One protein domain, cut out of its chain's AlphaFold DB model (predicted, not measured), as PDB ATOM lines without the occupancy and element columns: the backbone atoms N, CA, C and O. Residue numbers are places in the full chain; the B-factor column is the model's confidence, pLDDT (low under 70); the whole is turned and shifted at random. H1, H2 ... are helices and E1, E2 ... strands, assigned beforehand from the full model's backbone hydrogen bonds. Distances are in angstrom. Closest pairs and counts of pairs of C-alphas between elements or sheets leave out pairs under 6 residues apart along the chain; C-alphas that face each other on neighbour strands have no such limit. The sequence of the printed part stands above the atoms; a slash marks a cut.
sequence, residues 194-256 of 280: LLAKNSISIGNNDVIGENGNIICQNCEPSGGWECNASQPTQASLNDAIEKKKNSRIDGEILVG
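Overview. This is residues 194 to 256 of the 280 residues of an uncharacterized protein of Cyanobacteria bacterium QH_9_48_43 (UniProt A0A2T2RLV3). Little regular structure: long loops run out from a small wall of three short parallel strands, in the order E1 E2 E3, which one short helix, H1, only grazes. The printed part has 63 residues; the named elements, E1 E2 H1 E3 along the chain, hold only 19, mixed helix and strand. It is compact, with a radius of gyration of the C-alphas of 10.8 A, spanning 28 by 22 by 20 A.

Arrangement. E1, residues 194 to 197, is parallel to E2, residues 213 to 217, at 11 degrees; N 196 and O 215, 2.8 A apart, are within hydrogen-bond range. H1, residues 234 to 240, has every O i to N i+4 pair within range. E3, residues 253 to 255, is parallel to E2 at 16 degrees, with N 254 and O 214 2.8 A apart. The closest C-alphas of H1 and E3, Leu 237 and Ile 253, are 6.5 A apart. E2, H1 and E3 form a strand-helix-strand unit, parallel neighbours with a helix between, its crossover right-handed.

Along the chain. E1 begins at C-alpha 194 (-26.990, -29.133, -38.300) and measures 10.4 A; E2 measures 13.0 A, H1 9.8 A. E3, 6.5 A, ends at C-alpha 255 (-31.714, -38.927, -33.846).

Size, cuts and confidence. The printed part has no cut. The three links are long. No printed residue is under 70 in pLDDT.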
ATOM      1  N   LEU A 194     -26.614 -28.735 -36.940       87.62
ATOM      2  CA  LEU A 194     -26.990 -29.133 -38.300       87.62
ATOM      3  C   LEU A 194     -28.268 -29.972 -38.269       87.62
ATOM      4  O   LEU A 194     -28.287 -31.036 -37.660       87.62
ATOM      5  N   LEU A 195     -29.322 -29.521 -38.945       87.31
ATOM      6  CA  LEU A 195     -30.576 -30.260 -39.073       87.31
ATOM      7  C   LEU A 195     -30.644 -30.977 -40.424       87.31
ATOM      8  O   LEU A 195     -30.554 -30.335 -41.469       87.31
ATOM      9  N   ALA A 196     -30.906 -32.278 -40.399       88.06
ATOM     10  CA  ALA A 196     -31.206 -33.080 -41.576       88.06
ATOM     11  C   ALA A 196     -32.504 -33.873 -41.408       88.06
ATOM     12  O   ALA A 196     -32.927 -34.199 -40.295       88.06
ATOM     13  N   LYS A 197     -33.140 -34.181 -42.541       86.38
ATOM     14  CA  LYS A 197     -34.341 -35.015 -42.625       86.38
ATOM     15  C   LYS A 197     -34.072 -36.184 -43.564       86.38
ATOM     16  O   LYS A 197     -33.589 -35.970 -44.671       86.38
ATOM     17  N   ASN A 198     -34.459 -37.380 -43.142       85.19
ATOM     18  CA  ASN A 198     -34.356 -38.673 -43.823       85.19
ATOM     19  C   ASN A 198     -32.926 -39.191 -44.039       85.19
ATOM     20  O   ASN A 198     -32.683 -40.377 -43.861       85.19
ATOM     21  N   SER A 199     -31.972 -38.337 -44.404       87.38
ATOM     22  CA  SER A 199     -30.565 -38.724 -44.515       87.38
ATOM     23  C   SER A 199     -29.629 -37.523 -44.406       87.38
ATOM     24  O   SER A 199     -29.998 -36.380 -44.684       87.38
ATOM     25  N   ILE A 200     -28.393 -37.794 -43.995       91.31
ATOM     26  CA  ILE A 200     -27.267 -36.863 -44.045       91.31
ATOM     27  C   ILE A 200     -25.996 -37.666 -44.291       91.31
ATOM     28  O   ILE A 200     -25.834 -38.749 -43.736       91.31
ATOM     29  N   SER A 201     -25.088 -37.116 -45.095       91.69
ATOM     30  CA  SER A 201     -23.754 -37.677 -45.277       91.69
ATOM     31  C   SER A 201     -22.715 -36.648 -44.861       91.69
ATOM     32  O   SER A 201     -22.417 -35.707 -45.599       91.69
ATOM     33  N   ILE A 202     -22.186 -36.795 -43.645       92.06
ATOM     34  CA  ILE A 202     -21.103 -35.938 -43.151       92.06
ATOM     35  C   ILE A 202     -19.780 -36.340 -43.812       92.06
ATOM     36  O   ILE A 202     -18.929 -35.490 -44.077       92.06
ATOM     37  N   GLY A 203     -19.589 -37.625 -44.129       90.56
ATOM     38  CA  GLY A 203     -18.371 -38.104 -44.766       90.56
ATOM     39  C   GLY A 203     -17.134 -37.781 -43.922       90.56
ATOM     40  O   GLY A 203     -17.062 -38.153 -42.755       90.56
ATOM     41  N   ASN A 204     -16.151 -37.099 -44.515       90.81
ATOM     42  CA  ASN A 204     -14.926 -36.646 -43.836       90.81
ATOM     43  C   ASN A 204     -15.007 -35.174 -43.377       90.81
ATOM     44  O   ASN A 204     -13.966 -34.557 -43.180       90.81
ATOM     45  N   ASN A 205     -16.204 -34.588 -43.282       90.88
ATOM     46  CA  ASN A 205     -16.356 -33.200 -42.846       90.88
ATOM     47  C   ASN A 205     -16.418 -33.104 -41.322       90.88
ATOM     48  O   ASN A 205     -17.019 -33.949 -40.659       90.88
ATOM     49  N   ASP A 206     -15.838 -32.042 -40.779       91.19
ATOM     50  CA  ASP A 206     -15.845 -31.770 -39.348       91.19
ATOM     51  C   ASP A 206     -17.037 -30.885 -38.961       91.19
ATOM     52  O   ASP A 206     -17.360 -29.913 -39.644       91.19
ATOM     53  N   VAL A 207     -17.673 -31.205 -37.835       89.19
ATOM     54  CA  VAL A 207     -18.715 -30.398 -37.189       89.19
ATOM     55  C   VAL A 207     -18.193 -29.993 -35.814       89.19
ATOM     56  O   VAL A 207     -18.329 -30.713 -34.825       89.19
ATOM     57  N   ILE A 208     -17.518 -28.849 -35.776       86.88
ATOM     58  CA  ILE A 208     -16.756 -28.377 -34.614       86.88
ATOM     59  C   ILE A 208     -17.447 -27.213 -33.905       86.88
ATOM     60  O   ILE A 208     -18.198 -26.452 -34.516       86.88
ATOM     61  N   GLY A 209     -17.145 -27.059 -32.616       82.06
ATOM     62  CA  GLY A 209     -17.661 -25.986 -31.764       82.06
ATOM     63  C   GLY A 209     -18.535 -26.480 -30.609       82.06
ATOM     64  O   GLY A 209     -19.043 -27.596 -30.621       82.06
ATOM     65  N   GLU A 210     -18.730 -25.605 -29.616       76.62
ATOM     66  CA  GLU A 210     -19.457 -25.879 -28.357       76.62
ATOM     67  C   GLU A 210     -20.896 -26.386 -28.573       76.62
ATOM     68  O   GLU A 210     -21.463 -27.050 -27.715       76.62
ATOM     69  N   ASN A 211     -21.463 -26.122 -29.753       76.44
ATOM     70  CA  ASN A 211     -22.779 -26.585 -30.183       76.44
ATOM     71  C   ASN A 211     -22.717 -27.227 -31.582       76.44
ATOM     72  O   ASN A 211     -23.591 -27.016 -32.419       76.44
ATOM     73  N   GLY A 212     -21.658 -27.990 -31.873       84.88
ATOM     74  CA  GLY A 212     -21.496 -28.765 -33.111       84.88
ATOM     75  C   GLY A 212     -22.433 -29.976 -33.190       84.88
ATOM     76  O   GLY A 212     -21.990 -31.083 -33.484       84.88
ATOM     77  N   ASN A 213     -23.708 -29.792 -32.850       88.19
ATOM     78  CA  ASN A 213     -24.704 -30.852 -32.781       88.19
ATOM     79  C   ASN A 213     -25.207 -31.214 -34.180       88.19
ATOM     80  O   ASN A 213     -25.285 -30.363 -35.068       88.19
ATOM     81  N   ILE A 214     -25.621 -32.465 -34.359       89.38
ATOM     82  CA  ILE A 214     -26.286 -32.938 -35.574       89.38
ATOM     83  C   ILE A 214     -27.641 -33.501 -35.173       89.38
ATOM     84  O   ILE A 214     -27.716 -34.454 -34.407       89.38
ATOM     85  N   ILE A 215     -28.710 -32.924 -35.702       87.75
ATOM     86  CA  ILE A 215     -30.088 -33.355 -35.489       87.75
ATOM     87  C   ILE A 215     -30.557 -34.046 -36.766       87.75
ATOM     88  O   ILE A 215     -30.734 -33.402 -37.798       87.75
ATOM     89  N   CYS A 216     -30.780 -35.353 -36.700       87.75
ATOM     90  CA  CYS A 216     -31.186 -36.172 -37.837       87.75
ATOM     91  C   CYS A 216     -32.591 -36.738 -37.608       87.75
ATOM     92  O   CYS A 216     -32.800 -37.651 -36.803       87.75
ATOM     93  N   GLN A 217     -33.580 -36.185 -38.307       85.94
ATOM     94  CA  GLN A 217     -34.951 -36.691 -38.280       85.94
ATOM     95  C   GLN A 217     -35.065 -37.856 -39.267       85.94
ATOM     96  O   GLN A 217     -34.765 -37.671 -40.440       85.94
ATOM     97  N   ASN A 218     -35.512 -39.031 -38.820       81.50
ATOM     98  CA  ASN A 218     -35.718 -40.229 -39.656       81.50
ATOM     99  C   ASN A 218     -34.474 -40.752 -40.396       81.50
ATOM    100  O   ASN A 218     -34.600 -41.308 -41.481       81.50
ATOM    101  N   CYS A 219     -33.279 -40.558 -39.844       87.31
ATOM    102  CA  CYS A 219     -32.061 -41.139 -40.408       87.31
ATOM    103  C   CYS A 219     -31.858 -42.540 -39.847       87.31
ATOM    104  O   CYS A 219     -32.067 -42.738 -38.651       87.31
ATOM    105  N   GLU A 220     -31.438 -43.489 -40.676       87.44
ATOM    106  CA  GLU A 220     -31.207 -44.872 -40.263       87.44
ATOM    107  C   GLU A 220     -29.787 -45.316 -40.634       87.44
ATOM    108  O   GLU A 220     -29.320 -45.018 -41.735       87.44
ATOM    109  N   PRO A 221     -29.081 -46.017 -39.733       89.81
ATOM    110  CA  PRO A 221     -27.796 -46.633 -40.047       89.81
ATOM    111  C   PRO A 221     -27.965 -47.769 -41.067       89.81
ATOM    112  O   PRO A 221     -28.965 -48.490 -41.062       89.81
ATOM    113  N   SER A 222     -26.946 -47.985 -41.897       85.81
ATOM    114  CA  SER A 222     -26.939 -48.982 -42.977       85.81
ATOM    115  C   SER A 222     -27.105 -50.416 -42.458       85.81
ATOM    116  O   SER A 222     -27.651 -51.273 -43.154       85.81
ATOM    117  N   GLY A 223     -26.633 -50.686 -41.236       82.94
ATOM    118  CA  GLY A 223     -26.748 -51.986 -40.563       82.94
ATOM    119  C   GLY A 223     -27.947 -52.126 -39.619       82.94
ATOM    120  O   GLY A 223     -28.082 -53.160 -38.966       82.94
ATOM    121  N   GLY A 224     -28.808 -51.108 -39.520       85.81
ATOM    122  CA  GLY A 224     -29.821 -51.023 -38.472       85.81
ATOM    123  C   GLY A 224     -29.256 -50.566 -37.120       85.81
ATOM    124  O   GLY A 224     -28.049 -50.420 -36.921       85.81
ATOM    125  N   TRP A 225     -30.153 -50.244 -36.190       87.44
ATOM    126  CA  TRP A 225     -29.780 -49.637 -34.913       87.44
ATOM    127  C   TRP A 225     -29.137 -50.640 -33.954       87.44
ATOM    128  O   TRP A 225     -29.775 -51.601 -33.523       87.44
ATOM    129  N   GLU A 226     -27.902 -50.364 -33.538       87.62
ATOM    130  CA  GLU A 226     -27.271 -51.047 -32.409       87.62
ATOM    131  C   GLU A 226     -27.615 -50.326 -31.106       87.62
ATOM    132  O   GLU A 226     -27.366 -49.129 -30.953       87.62
ATOM    133  N   CYS A 227     -28.168 -51.057 -30.142       84.31
ATOM    134  CA  CYS A 227     -28.754 -50.467 -28.945       84.31
ATOM    135  C   CYS A 227     -28.069 -50.964 -27.668       84.31
ATOM    136  O   CYS A 227     -27.927 -52.167 -27.458       84.31
ATOM    137  N   ASN A 228     -27.748 -50.046 -26.755       80.19
ATOM    138  CA  ASN A 228     -27.356 -50.358 -25.382       80.19
ATOM    139  C   ASN A 228     -28.293 -49.628 -24.408       80.19
ATOM    140  O   ASN A 228     -28.549 -48.439 -24.557       80.19
ATOM    141  N   ALA A 229     -28.863 -50.343 -23.433       73.19
ATOM    142  CA  ALA A 229     -29.786 -49.786 -22.436       73.19
ATOM    143  C   ALA A 229     -30.969 -48.957 -23.011       73.19
ATOM    144  O   ALA A 229     -31.458 -48.034 -22.359       73.19
ATOM    145  N   SER A 230     -31.483 -49.333 -24.194       72.25
ATOM    146  CA  SER A 230     -32.527 -48.604 -24.953       72.25
ATOM    147  C   SER A 230     -32.099 -47.241 -25.507       72.25
ATOM    148  O   SER A 230     -32.947 -46.385 -25.743       72.25
ATOM    149  N   GLN A 231     -30.803 -47.054 -25.737       76.19
ATOM    150  CA  GLN A 231     -30.251 -45.918 -26.465       76.19
ATOM    151  C   GLN A 231     -29.346 -46.418 -27.607       76.19
ATOM    152  O   GLN A 231     -28.704 -47.462 -27.446       76.19
ATOM    153  N   PRO A 232     -29.291 -45.714 -28.749       85.31
ATOM    154  CA  PRO A 232     -28.346 -46.012 -29.823       85.31
ATOM    155  C   PRO A 232     -26.890 -45.953 -29.345       85.31
ATOM    156  O   PRO A 232     -26.517 -45.071 -28.570       85.31
ATOM    157  N   THR A 233     -26.045 -46.873 -29.810       88.81
ATOM    158  CA  THR A 233     -24.593 -46.784 -29.589       88.81
ATOM    159  C   THR A 233     -24.002 -45.642 -30.414       88.81
ATOM    160  O   THR A 233     -24.501 -45.320 -31.493       88.81
ATOM    161  N   GLN A 234     -22.873 -45.080 -29.973       87.69
ATOM    162  CA  GLN A 234     -22.164 -44.056 -30.750       87.69
ATOM    163  C   GLN A 234     -21.778 -44.548 -32.156       87.69
ATOM    164  O   GLN A 234     -21.748 -43.757 -33.095       87.69
ATOM    165  N   ALA A 235     -21.501 -45.847 -32.315       89.31
ATOM    166  CA  ALA A 235     -21.218 -46.452 -33.614       89.31
ATOM    167  C   ALA A 235     -22.432 -46.358 -34.551       89.31
ATOM    168  O   ALA A 235     -22.291 -45.852 -35.661       89.31
ATOM    169  N   SER A 236     -23.623 -46.739 -34.075       90.75
ATOM    170  CA  SER A 236     -24.865 -46.621 -34.851       90.75
ATOM    171  C   SER A 236     -25.245 -45.169 -35.160       90.75
ATOM    172  O   SER A 236     -25.685 -44.877 -36.266       90.75
ATOM    173  N   LEU A 237     -25.005 -44.236 -34.229       89.25
ATOM    174  CA  LEU A 237     -25.228 -42.805 -34.454       89.25
ATOM    175  C   LEU A 237     -24.300 -42.248 -35.536       89.25
ATOM    176  O   LEU A 237     -24.743 -41.473 -36.376       89.25
ATOM    177  N   ASN A 238     -23.025 -42.646 -35.522       91.44
ATOM    178  CA  ASN A 238     -22.053 -42.248 -36.538       91.44
ATOM    179  C   ASN A 238     -22.405 -42.826 -37.919       91.44
ATOM    180  O   ASN A 238     -22.244 -42.133 -38.922       91.44
ATOM    181  N   ASP A 239     -22.879 -44.072 -37.974       91.69
ATOM    182  CA  ASP A 239     -23.292 -44.722 -39.222       91.69
ATOM    183  C   ASP A 239     -24.554 -44.072 -39.816       91.69
ATOM    184  O   ASP A 239     -24.595 -43.796 -41.011       91.69
ATOM    185  N   ALA A 240     -25.528 -43.700 -38.975       90.56
ATOM    186  CA  ALA A 240     -26.763 -43.023 -39.391       90.56
ATOM    187  C   ALA A 240     -26.545 -41.648 -40.060       90.56
ATOM    188  O   ALA A 240     -27.445 -41.138 -40.726       90.56
ATOM    189  N   ILE A 241     -25.372 -41.038 -39.870       92.06
ATOM    190  CA  ILE A 241     -24.975 -39.759 -40.487       92.06
ATOM    191  C   ILE A 241     -23.835 -39.922 -41.511       92.06
ATOM    192  O   ILE A 241     -23.194 -38.940 -41.901       92.06
ATOM    193  N   GLU A 242     -23.525 -41.170 -41.877       91.50
ATOM    194  CA  GLU A 242     -22.413 -41.588 -42.740       91.50
ATOM    195  C   GLU A 242     -21.066 -40.930 -42.377       91.50
ATOM    196  O   GLU A 242     -20.283 -40.497 -43.234       91.50
ATOM    197  N   LYS A 243     -20.781 -40.830 -41.075       92.50
ATOM    198  CA  LYS A 243     -19.518 -40.286 -40.575       92.50
ATOM    199  C   LYS A 243     -18.366 -41.228 -40.930       92.50
ATOM    200  O   LYS A 243     -18.333 -42.386 -40.517       92.50
ATOM    201  N   LYS A 244     -17.356 -40.714 -41.631       91.12
ATOM    202  CA  LYS A 244     -16.111 -41.435 -41.936       91.12
ATOM    203  C   LYS A 244     -15.031 -41.140 -40.891       91.12
ATOM    204  O   LYS A 244     -15.140 -40.221 -40.085       91.12
ATOM    205  N   LYS A 245     -13.955 -41.934 -40.908       88.88
ATOM    206  CA  LYS A 245     -12.894 -41.926 -39.879       88.88
ATOM    207  C   LYS A 245     -12.206 -40.570 -39.675       88.88
ATOM    208  O   LYS A 245     -11.722 -40.326 -38.577       88.88
ATOM    209  N   ASN A 246     -12.169 -39.720 -40.701       89.25
ATOM    210  CA  ASN A 246     -11.501 -38.418 -40.639       89.25
ATOM    211  C   ASN A 246     -12.444 -37.269 -40.257       89.25
ATOM    212  O   ASN A 246     -12.027 -36.126 -40.330       89.25
ATOM    213  N   SER A 247     -13.696 -37.560 -39.891       89.12
ATOM    214  CA  SER A 247     -14.641 -36.560 -39.396       89.12
ATOM    215  C   SER A 247     -14.601 -36.477 -37.870       89.12
ATOM    216  O   SER A 247     -14.610 -37.493 -37.160       89.12
ATOM    217  N   ARG A 248     -14.626 -35.252 -37.354       89.12
ATOM    218  CA  ARG A 248     -14.751 -34.918 -35.940       89.12
ATOM    219  C   ARG A 248     -16.071 -34.197 -35.684       89.12
ATOM    220  O   ARG A 248     -16.445 -33.294 -36.419       89.12
ATOM    221  N   ILE A 249     -16.761 -34.596 -34.619       89.00
ATOM    222  CA  ILE A 249     -17.995 -33.957 -34.150       89.00
ATOM    223  C   ILE A 249     -17.756 -33.601 -32.689       89.00
ATOM    224  O   ILE A 249     -17.482 -34.500 -31.895       89.00
ATOM    225  N   ASP A 250     -17.788 -32.309 -32.369       86.69
ATOM    226  CA  ASP A 250     -17.587 -31.822 -30.999       86.69
ATOM    227  C   ASP A 250     -18.894 -31.821 -30.179       86.69
ATOM    228  O   ASP A 250     -18.831 -31.834 -28.951       86.69
ATOM    229  N   GLY A 251     -20.059 -31.822 -30.841       85.75
ATOM    230  CA  GLY A 251     -21.383 -31.854 -30.206       85.75
ATOM    231  C   GLY A 251     -22.043 -33.239 -30.158       85.75
ATOM    232  O   GLY A 251     -21.406 -34.277 -30.335       85.75
ATOM    233  N   GLU A 252     -23.357 -33.252 -29.924       87.31
ATOM    234  CA  GLU A 252     -24.176 -34.467 -29.828       87.31
ATOM    235  C   GLU A 252     -24.843 -34.828 -31.165       87.31
ATOM    236  O   GLU A 252     -25.295 -33.962 -31.918       87.31
ATOM    237  N   ILE A 253     -24.956 -36.131 -31.443       87.44
ATOM    238  CA  ILE A 253     -25.770 -36.652 -32.549       87.44
ATOM    239  C   ILE A 253     -27.136 -37.034 -31.981       87.44
ATOM    240  O   ILE A 253     -27.263 -37.978 -31.201       87.44
ATOM    241  N   LEU A 254     -28.160 -36.298 -32.385       84.75
ATOM    242  CA  LEU A 254     -29.532 -36.434 -31.924       84.75
ATOM    243  C   LEU A 254     -30.383 -37.009 -33.050       84.75
ATOM    244  O   LEU A 254     -30.522 -36.405 -34.111       84.75
ATOM    245  N   VAL A 255     -30.966 -38.183 -32.823       82.12
ATOM    246  CA  VAL A 255     -31.714 -38.927 -33.846       82.12
ATOM    247  C   VAL A 255     -33.174 -39.101 -33.447       82.12
ATOM    248  O   VAL A 255     -33.491 -39.355 -32.286       82.12
ATOM    249  N   GLY A 256     -34.075 -38.941 -34.413       74.81
ATOM    250  CA  GLY A 256     -35.523 -38.960 -34.193       74.81
ATOM    251  C   GLY A 256     -36.130 -37.566 -34.024       74.81
ATOM    252  O   GLY A 256     -35.467 -36.540 -34.214       74.81
TER     253      GLY A 256